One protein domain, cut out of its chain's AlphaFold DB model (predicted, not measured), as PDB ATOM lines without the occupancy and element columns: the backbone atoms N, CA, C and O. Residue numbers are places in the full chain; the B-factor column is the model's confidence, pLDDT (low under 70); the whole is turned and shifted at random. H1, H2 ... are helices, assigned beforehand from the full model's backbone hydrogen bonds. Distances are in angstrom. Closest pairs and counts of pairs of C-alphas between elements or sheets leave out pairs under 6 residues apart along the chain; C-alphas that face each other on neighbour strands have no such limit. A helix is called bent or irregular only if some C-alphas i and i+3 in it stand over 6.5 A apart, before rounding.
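AT A GLANCE: This is residues 2 to 82 of the 360 residues of an uncharacterized protein of Lachnoclostridium sp (UniProt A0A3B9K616). Two helices, H2 and H4, run side by side in opposite ways, and H3 lies slantwise across the end of the pair where H2 ends and H4 begins. The short H1 sits near the far end of H3, and from H1 the long link of residues 13 to 25 passes through the middle of the domain to reach H2. The printed part has 81 residues with four named helices, in the order H1, H2, H3, H4 along the chain, and no named strand; the class is all helix. It is only just compact, close to loose, with a radius of gyration of the C-alphas of 13.9 A. The C-alphas span 49 by 24 by 18 A, and the ends, residues 2 to 6 and 76 to 82, belong to no named helix.

HOW THE PARTS SIT: Begin with the longest helix, H4, residues 59 to 75, and then find H2, residues 26 to 38. These two touch, with 10 pairs of C-alphas within 8 A, and the closest C-alphas, those of Gln 26 and Leu 70, are 6.2 A apart. Their lines stand at a shallow tilt of 19 degrees and they run opposite ways. Next look at Val 59, where H3, residues 41 to 55, touches H4: the C-alphas of Asn 48 and Val 59 are the closest, 5.4 A apart. H3 touches H4 with residues 47 to 52 alone, and H4 touches H3 with residues 59 to 62 alone. H3 and H4 run the same way at a steep tilt of 62 degrees. H2 and H3 form a helical hairpin, running opposite ways at a steep tilt of 44 degrees. They only just touch, with 3 pairs of C-alphas within 8 A, through residues 36 to 37 of H2 alone and residues 44 to 47 of H3 alone; the closest C-alphas, those of Tyr 36 and Arg 44, are 6.5 A apart. The helix packing is mostly crossed, but only just: of the 3 pairs that touch, 1 is at a shallow tilt. Last, find H1, residues 7 to 12, which touches no helix. It is close to H3 but not clearly touching, the closest C-alphas being those of Leu 7 and Phe 54 at 7.0 A, and the two run opposite ways at 38 degrees, a tilt only just steep. H1 is apart from H2 and from H4. In H1, H2, H3 and H4 every pair of O i and N i+4 is within hydrogen-bond range.

IN THESE COORDINATES: Find C-alpha 59 at (-29.070, 31.065, 80.111); from there H4 runs 23.8 A to C-alpha 75 at (-33.804, 52.607, 71.173). Go back to C-alpha 41 for H3, which runs 20.4 A to C-alpha 55. H2 measures 18.4 A from C-alpha 26 to C-alpha 38. The six residues of H1 begin at C-alpha 7, at (-15.202, 30.403, 80.940), and end at C-alpha 12. No helix is bent or irregular.

THE WHOLE: The two C-alphas farthest apart are those of Glu 2 and Asp 79, at 49.3 A. The printed part runs from residue 2 to residue 82 and has no cut. The link from H1 to H2 is long, 13 residues, and its C-alphas lie 1 to 14 A from the mean of all C-alphas. The links from H2 to H3 and from H3 to H4 are tight, with 2 and 3 residues. The mean pLDDT of the printed part is 82.4; look for values under 70 at residue 2, residue 68 and residues 71 to 82, where the model's confidence is low.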
ATOM      1  N   GLU A   2     -17.106  15.943  81.974       67.44
ATOM      2  CA  GLU A   2     -15.875  16.718  82.186       67.44
ATOM      3  C   GLU A   2     -16.242  18.136  82.653       67.44
ATOM      4  O   GLU A   2     -17.138  18.769  82.084       67.44
ATOM      5  N   LYS A   3     -15.644  18.591  83.761       81.00
ATOM      6  CA  LYS A   3     -15.957  19.896  84.352       81.00
ATOM      7  C   LYS A   3     -15.011  20.951  83.798       81.00
ATOM      8  O   LYS A   3     -13.811  20.874  84.030       81.00
ATOM      9  N   TYR A   4     -15.567  21.959  83.140       88.75
ATOM     10  CA  TYR A   4     -14.832  23.137  82.712       88.75
ATOM     11  C   TYR A   4     -14.480  24.012  83.918       88.75
ATOM     12  O   TYR A   4     -15.320  24.295  84.793       88.75
ATOM     13  N   MET A   5     -13.221  24.437  83.959       88.44
ATOM     14  CA  MET A   5     -12.682  25.257  85.043       88.44
ATOM     15  C   MET A   5     -12.662  26.737  84.670       88.44
ATOM     16  O   MET A   5     -12.795  27.575  85.560       88.44
ATOM     17  N   ASP A   6     -12.586  27.044  83.375       92.19
ATOM     18  CA  ASP A   6     -12.542  28.406  82.850       92.19
ATOM     19  C   ASP A   6     -13.687  28.695  81.865       92.19
ATOM     20  O   ASP A   6     -14.161  27.818  81.137       92.19
ATOM     21  N   LEU A   7     -14.126  29.956  81.823       89.69
ATOM     22  CA  LEU A   7     -15.202  30.403  80.940       89.69
ATOM     23  C   LEU A   7     -14.836  30.221  79.458       89.69
ATOM     24  O   LEU A   7     -15.701  29.855  78.662       89.69
ATOM     25  N   ASN A   8     -13.574  30.424  79.063       91.62
ATOM     26  CA  ASN A   8     -13.173  30.282  77.661       91.62
ATOM     27  C   ASN A   8     -13.273  28.837  77.175       91.62
ATOM     28  O   ASN A   8     -13.542  28.615  75.994       91.62
ATOM     29  N   GLU A   9     -13.072  27.856  78.055       92.81
ATOM     30  CA  GLU A   9     -13.253  26.444  77.711       92.81
ATOM     31  C   GLU A   9     -14.725  26.154  77.407       92.81
ATOM     32  O   GLU A   9     -15.037  25.581  76.365       92.81
ATOM     33  N   VAL A  10     -15.632  26.653  78.257       91.31
ATOM     34  CA  VAL A  10     -17.085  26.527  78.058       91.31
ATOM     35  C   VAL A  10     -17.532  27.189  76.758       91.31
ATOM     36  O   VAL A  10     -18.323  26.616  76.011       91.31
ATOM     37  N   LEU A  11     -17.031  28.393  76.461       91.31
ATOM     38  CA  LEU A  11     -17.403  29.130  75.249       91.31
ATOM     39  C   LEU A  11     -16.889  28.472  73.960       91.31
ATOM     40  O   LEU A  11     -17.458  28.703  72.891       91.31
ATOM     41  N   ARG A  12     -15.833  27.653  74.045       92.38
ATOM     42  CA  ARG A  12     -15.292  26.888  72.911       92.38
ATOM     43  C   ARG A  12     -16.025  25.569  72.670       92.38
ATOM     44  O   ARG A  12     -15.855  25.009  71.589       92.38
ATOM     45  N   ASP A  13     -16.832  25.083  73.613       93.19
ATOM     46  CA  ASP A  13     -17.576  23.833  73.447       93.19
ATOM     47  C   ASP A  13     -18.790  24.016  72.500       93.19
ATOM     48  O   ASP A  13     -19.775  24.691  72.837       93.19
ATOM     49  N   PRO A  14     -18.792  23.382  71.307       92.62
ATOM     50  CA  PRO A  14     -19.913  23.449  70.372       92.62
ATOM     51  C   PRO A  14     -21.172  22.715  70.869       92.62
ATOM     52  O   PRO A  14     -22.244  22.872  70.273       92.62
ATOM     53  N   SER A  15     -21.102  21.967  71.968       92.88
ATOM     54  CA  SER A  15     -22.259  21.352  72.622       92.88
ATOM     55  C   SER A  15     -23.009  22.309  73.563       92.88
ATOM     56  O   SER A  15     -24.170  22.054  73.889       92.88
ATOM     57  N   LEU A  16     -22.397  23.442  73.944       95.00
ATOM     58  CA  LEU A  16     -22.946  24.384  74.924       95.00
ATOM     59  C   LEU A  16     -23.321  25.738  74.320       95.00
ATOM     60  O   LEU A  16     -22.585  26.335  73.539       95.00
ATOM     61  N   ALA A  17     -24.473  26.266  74.721       96.75
ATOM     62  CA  ALA A  17     -24.954  27.580  74.316       96.75
ATOM     63  C   ALA A  17     -25.077  28.493  75.543       96.75
ATOM     64  O   ALA A  17     -26.075  28.445  76.261       96.75
ATOM     65  N   ILE A  18     -24.052  29.319  75.765       96.25
ATOM     66  CA  ILE A  18     -23.974  30.286  76.866       96.25
ATOM     67  C   ILE A  18     -24.154  31.701  76.326       96.25
ATOM     68  O   ILE A  18     -23.616  32.047  75.275       96.25
ATOM     69  N   ILE A  19     -24.914  32.514  77.055       93.44
ATOM     70  CA  ILE A  19     -25.119  33.934  76.766       93.44
ATOM     71  C   ILE A  19     -24.239  34.726  77.726       93.44
ATOM     72  O   ILE A  19     -24.373  34.573  78.937       93.44
ATOM     73  N   THR A  20     -23.360  35.562  77.182       92.81
ATOM     74  CA  THR A  20     -22.429  36.409  77.937       92.81
ATOM     75  C   THR A  20     -22.867  37.874  77.907       92.81
ATOM     76  O   THR A  20     -23.776  38.267  77.170       92.81
ATOM     77  N   ASP A  21     -22.212  38.691  78.721       85.31
ATOM     78  CA  ASP A  21     -22.290  40.153  78.704       85.31
ATOM     79  C   ASP A  21     -21.688  40.786  77.438       85.31
ATOM     80  O   ASP A  21     -22.142  41.841  77.004       85.31
ATOM     81  N   SER A  22     -20.739  40.106  76.793       88.00
ATOM     82  CA  SER A  22     -20.049  40.576  75.586       88.00
ATOM     83  C   SER A  22     -20.879  40.553  74.291       88.00
ATOM     84  O   SER A  22     -20.362  40.930  73.240       88.00
ATOM     85  N   ILE A  23     -22.131  40.079  74.309       89.81
ATOM     86  CA  ILE A  23     -22.972  39.993  73.102       89.81
ATOM     87  C   ILE A  23     -23.309  41.396  72.595       89.81
ATOM     88  O   ILE A  23     -23.914  42.184  73.309       89.81
ATOM     89  N   ALA A  24     -22.996  41.707  71.339       87.12
ATOM     90  CA  ALA A  24     -23.128  43.079  70.836       87.12
ATOM     91  C   ALA A  24     -24.448  43.352  70.102       87.12
ATOM     92  O   ALA A  24     -24.820  44.505  69.897       87.12
ATOM     93  N   THR A  25     -25.161  42.312  69.653       86.56
ATOM     94  CA  THR A  25     -26.333  42.495  68.779       86.56
ATOM     95  C   THR A  25     -27.508  41.600  69.146       86.56
ATOM     96  O   THR A  25     -27.354  40.462  69.594       86.56
ATOM     97  N   GLN A  26     -28.726  42.082  68.875       78.25
ATOM     98  CA  GLN A  26     -29.953  41.306  69.085       78.25
ATOM     99  C   GLN A  26     -29.988  40.033  68.220       78.25
ATOM    100  O   GLN A  26     -30.551  39.020  68.636       78.25
ATOM    101  N   SER A  27     -29.385  40.081  67.028       84.62
ATOM    102  CA  SER A  27     -29.264  38.932  66.124       84.62
ATOM    103  C   SER A  27     -28.385  37.840  66.730       84.62
ATOM    104  O   SER A  27     -28.801  36.683  66.815       84.62
ATOM    105  N   GLU A  28     -27.209  38.213  67.242       91.56
ATOM    106  CA  GLU A  28     -26.306  37.296  67.936       91.56
ATOM    107  C   GLU A  28     -26.957  36.687  69.181       91.56
ATOM    108  O   GLU A  28     -26.949  35.463  69.341       91.56
ATOM    109  N   LEU A  29     -27.604  37.519  70.006       89.12
ATOM    110  CA  LEU A  29     -28.335  37.071  71.188       89.12
ATOM    111  C   LEU A  29     -29.404  36.027  70.838       89.12
ATOM    112  O   LEU A  29     -29.495  34.967  71.463       89.12
ATOM    113  N   ASN A  30     -30.223  36.320  69.823       83.19
ATOM    114  CA  ASN A  30     -31.278  35.417  69.377       83.19
ATOM    115  C   ASN A  30     -30.699  34.118  68.804       83.19
ATOM    116  O   ASN A  30     -31.233  33.050  69.093       83.19
ATOM    117  N   ARG A  31     -29.598  34.182  68.044       92.12
ATOM    118  CA  ARG A  31     -28.919  33.000  67.492       92.12
ATOM    119  C   ARG A  31     -28.469  32.046  68.598       92.12
ATOM    120  O   ARG A  31     -28.741  30.849  68.517       92.12
ATOM    121  N   ILE A  32     -27.817  32.566  69.640       92.75
ATOM    122  CA  ILE A  32     -27.349  31.755  70.774       92.75
ATOM    123  C   ILE A  32     -28.540  31.170  71.540       92.75
ATOM    124  O   ILE A  32     -28.544  29.981  71.858       92.75
ATOM    125  N   TYR A  33     -29.587  31.962  71.783       91.94
ATOM    126  CA  TYR A  33     -30.762  31.483  72.512       91.94
ATOM    127  C   TYR A  33     -31.565  30.429  71.740       91.94
ATOM    128  O   TYR A  33     -32.038  29.459  72.332       91.94
ATOM    129  N   VAL A  34     -31.689  30.564  70.416       89.12
ATOM    130  CA  VAL A  34     -32.302  29.536  69.561       89.12
ATOM    131  C   VAL A  34     -31.487  28.248  69.612       89.12
ATOM    132  O   VAL A  34     -32.069  27.182  69.813       89.12
ATOM    133  N   ARG A  35     -30.151  28.339  69.523       95.50
ATOM    134  CA  ARG A  35     -29.264  27.181  69.703       95.50
ATOM    135  C   ARG A  35     -29.507  26.518  71.058       95.50
ATOM    136  O   ARG A  35     -29.762  25.324  71.095       95.50
ATOM    137  N   TYR A  36     -29.537  27.289  72.146       95.88
ATOM    138  CA  TYR A  36     -29.869  26.784  73.482       95.88
ATOM    139  C   TYR A  36     -31.226  26.062  73.515       95.88
ATOM    140  O   TYR A  36     -31.330  24.971  74.068       95.88
ATOM    141  N   LYS A  37     -32.271  26.625  72.893       92.88
ATOM    142  CA  LYS A  37     -33.617  26.028  72.878       92.88
ATOM    143  C   LYS A  37     -33.672  24.664  72.194       92.88
ATOM    144  O   LYS A  37     -34.445  23.823  72.654       92.88
ATOM    145  N   VAL A  38     -32.878  24.441  71.147       93.00
ATOM    146  CA  VAL A  38     -32.861  23.166  70.408       93.00
ATOM    147  C   VAL A  38     -31.948  22.108  71.028       93.00
ATOM    148  O   VAL A  38     -32.019  20.951  70.625       93.00
ATOM    149  N   LEU A  39     -31.124  22.466  72.022       94.31
ATOM    150  CA  LEU A  39     -30.311  21.482  72.731       94.31
ATOM    151  C   LEU A  39     -31.201  20.467  73.482       94.31
ATOM    152  O   LEU A  39     -32.209  20.855  74.095       94.31
ATOM    153  N   PRO A  40     -30.807  19.180  73.505       94.06
ATOM    154  CA  PRO A  40     -31.304  18.192  74.452       94.06
ATOM    155  C   PRO A  40     -31.359  18.738  75.879       94.06
ATOM    156  O   PRO A  40     -30.477  19.481  76.315       94.06
ATOM    157  N   LYS A  41     -32.381  18.331  76.642       90.81
ATOM    158  CA  LYS A  41     -32.623  18.853  77.996       90.81
ATOM    159  C   LYS A  41     -31.394  18.726  78.904       90.81
ATOM    160  O   LYS A  41     -31.020  19.715  79.527       90.81
ATOM    161  N   ARG A  42     -30.698  17.587  78.844       91.88
ATOM    162  CA  ARG A  42     -29.418  17.344  79.527       91.88
ATOM    163  C   ARG A  42     -28.371  18.422  79.235       91.88
ATOM    164  O   ARG A  42     -27.803  18.978  80.162       91.88
ATOM    165  N   GLN A  43     -28.141  18.758  77.966       94.12
ATOM    166  CA  GLN A  43     -27.177  19.799  77.585       94.12
ATOM    167  C   GLN A  43     -27.631  21.191  78.040       94.12
ATOM    168  O   GLN A  43     -26.803  21.998  78.455       94.12
ATOM    169  N   ARG A  44     -28.943  21.470  78.055       94.75
ATOM    170  CA  ARG A  44     -29.465  22.734  78.604       94.75
ATOM    171  C   ARG A  44     -29.181  22.893  80.099       94.75
ATOM    172  O   ARG A  44     -28.838  24.001  80.498       94.75
ATOM    173  N   ARG A  45     -29.250  21.821  80.901       93.56
ATOM    174  CA  ARG A  45     -28.867  21.860  82.331       93.56
ATOM    175  C   ARG A  45     -27.407  22.241  82.513       93.56
ATOM    176  O   ARG A  45     -27.086  23.101  83.321       93.56
ATOM    177  N   VAL A  46     -26.530  21.663  81.694       94.88
ATOM    178  CA  VAL A  46     -25.094  21.982  81.698       94.88
ATOM    179  C   VAL A  46     -24.864  23.443  81.311       94.88
ATOM    180  O   VAL A  46     -24.083  24.140  81.958       94.88
ATOM    181  N   CYS A  47     -25.593  23.939  80.307       95.94
ATOM    182  CA  CYS A  47     -25.538  25.349  79.928       95.94
ATOM    183  C   CYS A  47     -25.989  26.265  81.078       95.94
ATOM    184  O   CYS A  47     -25.317  27.250  81.376       95.94
ATOM    185  N   ASN A  48     -27.101  25.944  81.746       94.50
ATOM    186  CA  ASN A  48     -27.587  26.712  82.894       94.50
ATOM    187  C   ASN A  48     -26.612  26.675  84.068       94.50
ATOM    188  O   ASN A  48     -26.364  27.724  84.651       94.50
ATOM    189  N   TYR A  49     -26.029  25.513  84.373       94.88
ATOM    190  CA  TYR A  49     -25.019  25.363  85.416       94.88
ATOM    191  C   TYR A  49     -23.834  26.300  85.185       94.88
ATOM    192  O   TYR A  49     -23.510  27.091  86.067       94.88
ATOM    193  N   TYR A  50     -23.216  26.274  83.999       95.06
ATOM    194  CA  TYR A  50     -22.068  27.143  83.726       95.06
ATOM    195  C   TYR A  50     -22.458  28.612  83.620       95.06
ATOM    196  O   TYR A  50     -21.744  29.466  84.140       95.06
ATOM    197  N   SER A  51     -23.609  28.918  83.021       91.94
ATOM    198  CA  SER A  51     -24.137  30.283  83.014       91.94
ATOM    199  C   SER A  51     -24.303  30.804  84.447       91.94
ATOM    200  O   SER A  51     -23.857  31.903  84.764       91.94
ATOM    201  N   ASN A  52     -24.860  29.992  85.347       88.94
ATOM    202  CA  ASN A  52     -25.038  30.361  86.745       88.94
ATOM    203  C   ASN A  52     -23.700  30.458  87.492       88.94
ATOM    204  O   ASN A  52     -23.485  31.404  88.239       88.94
ATOM    205  N   LYS A  53     -22.772  29.526  87.253       90.06
ATOM    206  CA  LYS A  53     -21.433  29.521  87.857       90.06
ATOM    207  C   LYS A  53     -20.636  30.784  87.516       90.06
ATOM    208  O   LYS A  53     -19.974  31.323  88.395       90.06
ATOM    209  N   PHE A  54     -20.685  31.239  86.263       88.75
ATOM    210  CA  PHE A  54     -19.873  32.371  85.798       88.75
ATOM    211  C   PHE A  54     -20.591  33.724  85.862       88.75
ATOM    212  O   PHE A  54     -19.928  34.743  86.023       88.75
ATOM    213  N   PHE A  55     -21.924  33.753  85.765       85.44
ATOM    214  CA  PHE A  55     -22.702  34.998  85.684       85.44
ATOM    215  C   PHE A  55     -23.784  35.132  86.767       85.44
ATOM    216  O   PHE A  55     -24.533  36.108  86.766       85.44
ATOM    217  N   GLY A  56     -23.921  34.150  87.665       82.12
ATOM    218  CA  GLY A  56     -24.959  34.129  88.705       82.12
ATOM    219  C   GLY A  56     -26.388  33.992  88.168       82.12
ATOM    220  O   GLY A  56     -27.339  34.301  88.882       82.12
ATOM    221  N   ARG A  57     -26.551  33.621  86.888       85.12
ATOM    222  CA  ARG A  57     -27.837  33.580  86.174       85.12
ATOM    223  C   ARG A  57     -27.886  32.425  85.177       85.12
ATOM    224  O   ARG A  57     -26.901  32.152  84.495       85.12
ATOM    225  N   SER A  58     -29.045  31.792  85.011       88.75
ATOM    226  CA  SER A  58     -29.277  30.793  83.955       88.75
ATOM    227  C   SER A  58     -29.216  31.410  82.550       88.75
ATOM    228  O   SER A  58     -29.351  32.624  82.374       88.75
ATOM    229  N   VAL A  59     -29.110  30.578  81.506       90.25
ATOM    230  CA  VAL A  59     -29.070  31.065  80.111       90.25
ATOM    231  C   VAL A  59     -30.344  31.829  79.748       90.25
ATOM    232  O   VAL A  59     -30.309  32.818  79.020       90.25
ATOM    233  N   THR A  60     -31.491  31.396  80.274       86.31
ATOM    234  CA  THR A  60     -32.775  32.063  80.020       86.31
ATOM    235  C   THR A  60     -32.816  33.451  80.659       86.31
ATOM    236  O   THR A  60     -33.291  34.398  80.036       86.31
ATOM    237  N   GLU A  61     -32.295  33.595  81.877       82.44
ATOM    238  CA  GLU A  61     -32.204  34.890  82.559       82.44
ATOM    239  C   GLU A  61     -31.218  35.820  81.859       82.44
ATOM    240  O   GLU A  61     -31.550  36.980  81.611       82.44
ATOM    241  N   MET A  62     -30.059  35.294  81.450       87.62
ATOM    242  CA  MET A  62     -29.094  36.030  80.633       87.62
ATOM    243  C   MET A  62     -29.715  36.498  79.315       87.62
ATOM    244  O   MET A  62     -29.515  37.646  78.926       87.62
ATOM    245  N   TYR A  63     -30.539  35.674  78.653       86.75
ATOM    246  CA  TYR A  63     -31.252  36.084  77.440       86.75
ATOM    247  C   TYR A  63     -32.143  37.302  77.677       86.75
ATOM    248  O   TYR A  63     -32.087  38.261  76.912       86.75
ATOM    249  N   PHE A  64     -32.975  37.276  78.720       75.62
ATOM    250  CA  PHE A  64     -33.877  38.393  78.999       75.62
ATOM    251  C   PHE A  64     -33.117  39.650  79.423       75.62
ATOM    252  O   PHE A  64     -33.459  40.732  78.954       75.62
ATOM    253  N   LEU A  65     -32.061  39.507  80.229       74.75
ATOM    254  CA  LEU A  65     -31.207  40.619  80.641       74.75
ATOM    255  C   LEU A  65     -30.539  41.288  79.431       74.75
ATOM    256  O   LEU A  65     -30.701  42.489  79.219       74.75
ATOM    257  N   GLN A  66     -29.862  40.503  78.589       77.25
ATOM    258  CA  GLN A  66     -29.179  41.016  77.400       77.25
ATOM    259  C   GLN A  66     -30.167  41.561  76.364       77.25
ATOM    260  O   GLN A  66     -29.891  42.563  75.717       77.25
ATOM    261  N   LYS A  67     -31.353  40.957  76.230       78.56
ATOM    262  CA  LYS A  67     -32.404  41.459  75.334       78.56
ATOM    263  C   LYS A  67     -32.910  42.822  75.780       78.56
ATOM    264  O   LYS A  67     -33.149  43.675  74.933       78.56
ATOM    265  N   SER A  68     -33.095  43.021  77.082       67.75
ATOM    266  CA  SER A  68     -33.475  44.321  77.632       67.75
ATOM    267  C   SER A  68     -32.367  45.351  77.418       67.75
ATOM    268  O   SER A  68     -32.666  46.432  76.919       67.75
ATOM    269  N   ARG A  69     -31.100  44.995  77.689       80.31
ATOM    270  CA  ARG A  69     -29.940  45.867  77.441       80.31
ATOM    271  C   ARG A  69     -29.840  46.285  75.972       80.31
ATOM    272  O   ARG A  69     -29.845  47.470  75.672       80.31
ATOM    273  N   LEU A  70     -29.841  45.323  75.051       70.81
ATOM    274  CA  LEU A  70     -29.729  45.583  73.613       70.81
ATOM    275  C   LEU A  70     -30.935  46.347  73.062       70.81
ATOM    276  O   LEU A  70     -30.784  47.149  72.146       70.81
ATOM    277  N   ARG A  71     -32.140  46.127  73.610       67.56
ATOM    278  CA  ARG A  71     -33.317  46.940  73.272       67.56
ATOM    279  C   ARG A  71     -33.145  48.382  73.717       67.56
ATOM    280  O   ARG A  71     -33.397  49.259  72.898       67.56
ATOM    281  N   ALA A  72     -32.693  48.602  74.951       54.78
ATOM    282  CA  ALA A  72     -32.384  49.934  75.451       54.78
ATOM    283  C   ALA A  72     -31.337  50.609  74.550       54.78
ATOM    284  O   ALA A  72     -31.600  51.679  74.025       54.78
ATOM    285  N   GLU A  73     -30.232  49.932  74.236       57.56
ATOM    286  CA  GLU A  73     -29.185  50.451  73.342       57.56
ATOM    287  C   GLU A  73     -29.688  50.724  71.911       57.56
ATOM    288  O   GLU A  73     -29.331  51.733  71.310       57.56
ATOM    289  N   SER A  74     -30.565  49.873  71.367       58.06
ATOM    290  CA  SER A  74     -31.142  50.059  70.026       58.06
ATOM    291  C   SER A  74     -32.201  51.166  69.950       58.06
ATOM    292  O   SER A  74     -32.430  51.716  68.877       58.06
ATOM    293  N   GLN A  75     -32.844  51.503  71.073       49.88
ATOM    294  CA  GLN A  75     -33.804  52.607  71.173       49.88
ATOM    295  C   GLN A  75     -33.133  53.950  71.521       49.88
ATOM    296  O   GLN A  75     -33.800  54.982  71.505       49.88
ATOM    297  N   VAL A  76     -31.818  53.959  71.774       43.81
ATOM    298  CA  VAL A  76     -31.045  55.141  72.206       43.81
ATOM    299  C   VAL A  76     -30.514  56.012  71.048       43.81
ATOM    300  O   VAL A  76     -29.918  57.051  71.294       43.81
ATOM    301  N   PHE A  77     -30.822  55.714  69.779       38.97
ATOM    302  CA  PHE A  77     -30.515  56.623  68.651       38.97
ATOM    303  C   PHE A  77     -31.760  57.143  67.923       38.97
ATOM    304  O   PHE A  77     -31.874  57.057  66.702       38.97
ATOM    305  N   GLY A  78     -32.693  57.704  68.693       39.31
ATOM    306  CA  GLY A  78     -33.834  58.439  68.153       39.31
ATOM    307  C   GLY A  78     -34.163  59.681  68.964       39.31
ATOM    308  O   GLY A  78     -33.965  60.768  68.455       39.31
ATOM    309  N   ASP A  79     -34.621  59.537  70.214       36.50
ATOM    310  CA  ASP A  79     -35.224  60.681  70.931       36.50
ATOM    311  C   ASP A  79     -35.258  60.576  72.473       36.50
ATOM    312  O   ASP A  79     -35.927  61.368  73.135       36.50
ATOM    313  N   LEU A  80     -34.549  59.623  73.091       37.16
ATOM    314  CA  LEU A  80     -34.475  59.521  74.556       37.16
ATOM    315  C   LEU A  80     -33.025  59.649  75.012       37.16
ATOM    316  O   LEU A  80     -32.254  58.689  74.995       37.16
ATOM    317  N   GLN A  81     -32.667  60.868  75.418       37.47
ATOM    318  CA  GLN A  81     -31.558  61.110  76.333       37.47
ATOM    319  C   GLN A  81     -31.581  60.053  77.445       37.47
ATOM    320  O   GLN A  81     -32.611  59.863  78.083       37.47
ATOM    321  N   GLN A  82     -30.451  59.360  77.609       39.06
ATOM    322  CA  GLN A  82     -30.022  58.594  78.785       39.06
ATOM    323  C   GLN A  82     -31.153  58.234  79.767       39.06
ATOM    324  O   GLN A  82     -31.465  59.007  80.670       39.06
TER     325      GLN A  82